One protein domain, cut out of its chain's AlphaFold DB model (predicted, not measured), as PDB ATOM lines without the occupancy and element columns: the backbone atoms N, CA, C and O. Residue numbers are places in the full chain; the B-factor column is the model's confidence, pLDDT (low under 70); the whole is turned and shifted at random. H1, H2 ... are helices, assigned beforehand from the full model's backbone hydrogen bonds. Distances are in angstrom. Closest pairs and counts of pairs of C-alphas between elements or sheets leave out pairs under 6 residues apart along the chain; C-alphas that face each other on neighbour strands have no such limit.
ATOM      1  N   ARG A 167     247.241 289.997 267.690       78.31
ATOM      2  CA  ARG A 167     246.142 289.691 268.617       78.31
ATOM      3  C   ARG A 167     246.474 290.062 270.055       78.31
ATOM      4  O   ARG A 167     245.572 290.471 270.782       78.31
ATOM      5  N   ILE A 168     247.738 289.946 270.455       82.94
ATOM      6  CA  ILE A 168     248.181 290.311 271.805       82.94
ATOM      7  C   ILE A 168     247.989 291.815 272.004       82.94
ATOM      8  O   ILE A 168     247.336 292.237 272.956       82.94
ATOM      9  N   THR A 169     248.457 292.615 271.045       83.38
ATOM     10  CA  THR A 169     248.293 294.075 271.081       83.38
ATOM     11  C   THR A 169     246.828 294.510 270.989       83.38
ATOM     12  O   THR A 169     246.420 295.431 271.690       83.38
ATOM     13  N   MET A 170     245.995 293.815 270.204       82.69
ATOM     14  CA  MET A 170     244.553 294.081 270.166       82.69
ATOM     15  C   MET A 170     243.880 293.792 271.507       82.69
ATOM     16  O   MET A 170     243.097 294.611 271.979       82.69
ATOM     17  N   ASN A 171     244.200 292.665 272.149       84.44
ATOM     18  CA  ASN A 171     243.674 292.343 273.474       84.44
ATOM     19  C   ASN A 171     244.155 293.337 274.540       84.44
ATOM     20  O   ASN A 171     243.373 293.681 275.425       84.44
ATOM     21  N   ALA A 172     245.388 293.840 274.431       87.75
ATOM     22  CA  ALA A 172     245.894 294.893 275.307       87.75
ATOM     23  C   ALA A 172     245.062 296.180 275.169       87.75
ATOM     24  O   ALA A 172     244.547 296.677 276.170       87.75
ATOM     25  N   VAL A 173     244.813 296.646 273.940       86.19
ATOM     26  CA  VAL A 173     243.931 297.801 273.684       86.19
ATOM     27  C   VAL A 173     242.520 297.536 274.214       86.19
ATOM     28  O   VAL A 173     241.949 298.366 274.908       86.19
ATOM     29  N   LEU A 174     241.938 296.367 273.952       87.44
ATOM     30  CA  LEU A 174     240.609 296.028 274.473       87.44
ATOM     31  C   LEU A 174     240.559 296.104 276.006       87.44
ATOM     32  O   LEU A 174     239.635 296.706 276.559       87.44
ATOM     33  N   SER A 175     241.585 295.576 276.678       87.19
ATOM     34  CA  SER A 175     241.693 295.616 278.136       87.19
ATOM     35  C   SER A 175     241.831 297.040 278.687       87.19
ATOM     36  O   SER A 175     241.204 297.359 279.697       87.19
ATOM     37  N   GLU A 176     242.553 297.925 277.990       90.19
ATOM     38  CA  GLU A 176     242.684 299.344 278.347       90.19
ATOM     39  C   GLU A 176     241.323 300.057 278.309       90.19
ATOM     40  O   GLU A 176     240.963 300.808 279.217       90.19
ATOM     41  N   TRP A 177     240.506 299.745 277.302       86.06
ATOM     42  CA  TRP A 177     239.156 300.290 277.150       86.06
ATOM     43  C   TRP A 177     238.091 299.536 277.966       86.06
ATOM     44  O   TRP A 177     236.895 299.795 277.804       86.06
ATOM     45  N   LYS A 178     238.508 298.634 278.871       84.88
ATOM     46  CA  LYS A 178     237.644 297.790 279.718       84.88
ATOM     47  C   LYS A 178     236.619 296.972 278.923       84.88
ATOM     48  O   LYS A 178     235.511 296.735 279.402       84.88
ATOM     49  N   GLN A 179     236.975 296.560 277.709       85.81
ATOM     50  CA  GLN A 179     236.150 295.702 276.865       85.81
ATOM     51  C   GLN A 179     236.847 294.378 276.580       85.81
ATOM     52  O   GLN A 179     238.067 294.252 276.642       85.81
ATOM     53  N   THR A 180     236.056 293.372 276.232       84.06
ATOM     54  CA  THR A 180     236.558 292.092 275.739       84.06
ATOM     55  C   THR A 180     236.071 291.847 274.318       84.06
ATOM     56  O   THR A 180     235.095 292.442 273.868       84.06
ATOM     57  N   MET A 181     236.709 290.920 273.598       77.94
ATOM     58  CA  MET A 181     236.302 290.527 272.237       77.94
ATOM     59  C   MET A 181     234.813 290.153 272.114       77.94
ATOM     60  O   MET A 181     234.248 290.262 271.029       77.94
ATOM     61  N   LYS A 182     234.175 289.723 273.212       81.44
ATOM     62  CA  LYS A 182     232.754 289.348 273.262       81.44
ATOM     63  C   LYS A 182     231.808 290.550 273.343       81.44
ATOM     64  O   LYS A 182     230.644 290.415 272.983       81.44
ATOM     65  N   ASP A 183     232.304 291.701 273.791       82.00
ATOM     66  CA  ASP A 183     231.522 292.932 273.953       82.00
ATOM     67  C   ASP A 183     231.453 293.746 272.650       82.00
ATOM     68  O   ASP A 183     230.679 294.700 272.530       82.00
ATOM     69  N   LEU A 184     232.248 293.359 271.647       81.06
ATOM     70  CA  LEU A 184     232.276 294.006 270.344       81.06
ATOM     71  C   LEU A 184     231.062 293.593 269.495       81.06
ATOM     72  O   LEU A 184     230.613 292.447 269.546       81.06
ATOM     73  N   PRO A 185     230.551 294.481 268.621       81.69
ATOM     74  CA  PRO A 185     229.547 294.098 267.634       81.69
ATOM     75  C   PRO A 185     230.026 292.901 266.802       81.69
ATOM     76  O   PRO A 185     231.173 292.883 266.354       81.69
ATOM     77  N   LYS A 186     229.134 291.943 266.509       77.06
ATOM     78  CA  LYS A 186     229.458 290.681 265.804       77.06
ATOM     79  C   LYS A 186     230.288 290.859 264.522       77.06
ATOM     80  O   LYS A 186     231.121 290.018 264.204       77.06
ATOM     81  N   GLY A 187     230.074 291.951 263.783       74.81
ATOM     82  CA  GLY A 187     230.859 292.265 262.582       74.81
ATOM     83  C   GLY A 187     232.317 292.620 262.887       74.81
ATOM     84  O   GLY A 187     233.217 292.171 262.184       74.81
ATOM     85  N   LEU A 188     232.551 293.376 263.961       76.62
ATOM     86  CA  LEU A 188     233.891 293.748 264.409       76.62
ATOM     87  C   LEU A 188     234.600 292.562 265.064       76.62
ATOM     88  O   LEU A 188     235.767 292.328 264.789       76.62
ATOM     89  N   GLN A 189     233.869 291.764 265.848       82.69
ATOM     90  CA  GLN A 189     234.385 290.526 266.429       82.69
ATOM     91  C   GLN A 189     234.926 289.589 265.341       82.69
ATOM     92  O   GLN A 189     236.079 289.164 265.407       82.69
ATOM     93  N   ARG A 190     234.128 289.329 264.297       79.94
ATOM     94  CA  ARG A 190     234.548 288.485 263.172       79.94
ATOM     95  C   ARG A 190     235.754 289.074 262.434       79.94
ATOM     96  O   ARG A 190     236.637 288.331 262.026       79.94
ATOM     97  N   ALA A 191     235.824 290.397 262.281       75.69
ATOM     98  CA  ALA A 191     236.968 291.063 261.657       75.69
ATOM     99  C   ALA A 191     238.256 290.942 262.489       75.69
ATOM    100  O   ALA A 191     239.316 290.673 261.925       75.69
ATOM    101  N   CYS A 192     238.161 291.067 263.815       76.19
ATOM    102  CA  CYS A 192     239.275 290.820 264.730       76.19
ATOM    103  C   CYS A 192     239.722 289.351 264.691       76.19
ATOM    104  O   CYS A 192     240.916 289.063 264.691       76.19
ATOM    105  N   GLU A 193     238.777 288.408 264.617       80.19
ATOM    106  CA  GLU A 193     239.082 286.978 264.495       80.19
ATOM    107  C   GLU A 193     239.794 286.650 263.173       80.19
ATOM    108  O   GLU A 193     240.718 285.837 263.152       80.19
ATOM    109  N   MET A 194     239.428 287.328 262.085       77.25
ATOM    110  CA  MET A 194     240.086 287.189 260.783       77.25
ATOM    111  C   MET A 194     241.394 287.995 260.668       77.25
ATOM    112  O   MET A 194     242.071 287.893 259.651       77.25
ATOM    113  N   GLY A 195     241.766 288.790 261.680       72.94
ATOM    114  CA  GLY A 195     242.972 289.629 261.650       72.94
ATOM    115  C   GLY A 195     242.908 290.788 260.645       72.94
ATOM    116  O   GLY A 195     243.947 291.311 260.254       72.94
ATOM    117  N   LEU A 196     241.702 291.186 260.223       70.81
ATOM    118  CA  LEU A 196     241.470 292.247 259.230       70.81
ATOM    119  C   LEU A 196     241.479 293.656 259.833       70.81
ATOM    120  O   LEU A 196     241.432 294.643 259.107       70.81
ATOM    121  N   LEU A 197     241.468 293.753 261.161       73.62
ATOM    122  CA  LEU A 197     241.327 295.014 261.869       73.62
ATOM    123  C   LEU A 197     242.650 295.397 262.524       73.62
ATOM    124  O   LEU A 197     243.255 294.598 263.237       73.62
ATOM    125  N   THR A 198     243.089 296.630 262.305       78.94
ATOM    126  CA  THR A 198     244.278 297.158 262.981       78.94
ATOM    127  C   THR A 198     243.935 297.609 264.405       78.94
ATOM    128  O   THR A 198     242.844 298.131 264.652       78.94
ATOM    129  N   THR A 199     244.890 297.540 265.335       80.12
ATOM    130  CA  THR A 199     244.776 298.163 266.674       80.12
ATOM    131  C   THR A 199     244.365 299.640 266.612       80.12
ATOM    132  O   THR A 199     243.538 300.102 267.401       80.12
ATOM    133  N   ALA A 200     244.867 300.378 265.619       78.81
ATOM    134  CA  ALA A 200     244.485 301.764 265.366       78.81
ATOM    135  C   ALA A 200     243.003 301.918 264.973       78.81
ATOM    136  O   ALA A 200     242.360 302.891 265.362       78.81
ATOM    137  N   GLU A 201     242.437 300.971 264.223       78.75
ATOM    138  CA  GLU A 201     241.021 300.994 263.833       78.75
ATOM    139  C   GLU A 201     240.104 300.658 265.017       78.75
ATOM    140  O   GLU A 201     239.078 301.314 265.193       78.75
ATOM    141  N   ILE A 202     240.513 299.729 265.891       82.75
ATOM    142  CA  ILE A 202     239.832 299.448 267.171       82.75
ATOM    143  C   ILE A 202     239.844 300.683 268.074       82.75
ATOM    144  O   ILE A 202     238.824 301.084 268.628       82.75
ATOM    145  N   THR A 203     240.998 301.328 268.203       84.75
ATOM    146  CA  THR A 203     241.134 302.514 269.054       84.75
ATOM    147  C   THR A 203     240.244 303.645 268.541       84.75
ATOM    148  O   THR A 203     239.505 304.262 269.309       84.75
ATOM    149  N   LYS A 204     240.223 303.874 267.218       81.44
ATOM    150  CA  LYS A 204     239.299 304.824 266.576       81.44
ATOM    151  C   LYS A 204     237.839 304.480 266.872       81.44
ATOM    152  O   LYS A 204     237.080 305.375 267.235       81.44
ATOM    153  N   PHE A 205     237.459 303.203 266.777       81.88
ATOM    154  CA  PHE A 205     236.120 302.730 267.135       81.88
ATOM    155  C   PHE A 205     235.719 303.186 268.538       81.88
ATOM    156  O   PHE A 205     234.669 303.814 268.707       81.88
ATOM    157  N   PHE A 206     236.571 302.972 269.535       84.44
ATOM    158  CA  PHE A 206     236.253 303.377 270.901       84.44
ATOM    159  C   PHE A 206     236.216 304.890 271.100       84.44
ATOM    160  O   PHE A 206     235.301 305.405 271.755       84.44
ATOM    161  N   TRP A 207     237.126 305.634 270.471       82.25
ATOM    162  CA  TRP A 207     237.084 307.098 270.481       82.25
ATOM    163  C   TRP A 207     235.768 307.657 269.925       82.25
ATOM    164  O   TRP A 207     235.229 308.630 270.462       82.25
ATOM    165  N   PHE A 208     235.205 307.030 268.890       72.56
ATOM    166  CA  PHE A 208     233.916 307.443 268.331       72.56
ATOM    167  C   PHE A 208     232.735 307.119 269.243       72.56
ATOM    168  O   PHE A 208     231.792 307.908 269.339       72.56
ATOM    169  N   HIS A 209     232.776 305.980 269.933       73.25
ATOM    170  CA  HIS A 209     231.699 305.576 270.830       73.25
ATOM    171  C   HIS A 209     231.696 306.347 272.159       73.25
ATOM    172  O   HIS A 209     230.622 306.568 272.728       73.25
ATOM    173  N   THR A 210     232.848 306.832 272.624       72.06
ATOM    174  CA  THR A 210     232.958 307.556 273.902       72.06
ATOM    175  C   THR A 210     232.558 309.032 273.833       72.06
ATOM    176  O   THR A 210     232.057 309.563 274.822       72.06
ATOM    177  N   ARG A 211     232.676 309.709 272.681       68.00
ATOM    178  CA  ARG A 211     232.369 311.152 272.563       68.00
ATOM    179  C   ARG A 211     231.063 311.445 271.805       68.00
ATOM    180  O   ARG A 211     230.804 310.816 270.777       68.00
ATOM    181  N   PRO A 212     230.230 312.424 272.234       56.59
ATOM    182  CA  PRO A 212     229.084 312.909 271.457       56.59
ATOM    183  C   PRO A 212     229.571 313.679 270.240       56.59
ATOM    184  O   PRO A 212     229.741 314.888 270.265       56.59
TER     185      PRO A 212
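This is residues 167 to 212 of the 500 residues of an uncharacterized protein of Morus notabilis (UniProt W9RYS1). Three short helices are set in a loose triangle: H1 and H3 run the same way, partly side by side, and H2 stands obliquely to H1, near its first residue. The printed part has 46 residues with three named helices, in the order H1, H2, H3, and no named strand; its class is all helix. It is compact, with a radius of gyration of the C-alphas of 9.8 A, and only just elongated, spanning 30 by 20 by 18 A.

H1, residues 167 to 176, is close to but not clearly touching H2, residues 186 to 193; their closest C-alphas, of Arg 167 and Cys 192, are 8.0 A apart. They run opposite ways at a steep tilt of 49 degrees. H3, residues 199 to 210, touches H1 with residues 199 to 203 alone; the closest C-alphas, of Met 170 and Thr 199, are 5.4 A apart. These two run the same way at a shallow tilt of 23 degrees. H2 and H3 are apart. In H1, H2 and H3 every O i to N i+4 pair is within hydrogen-bond range.

H1 begins at C-alpha 167 (246.142, 289.691, 268.617) and is 14.1 A long; H2 is 10.4 A. H3, 16.7 A, ends at C-alpha 210 (232.958, 307.556, 273.902).

The farthest C-alphas, of Met 194 and Pro 212, are 29.9 A apart. The printed part has no cut and no long link. Residues 211 to 212 have pLDDT under 70.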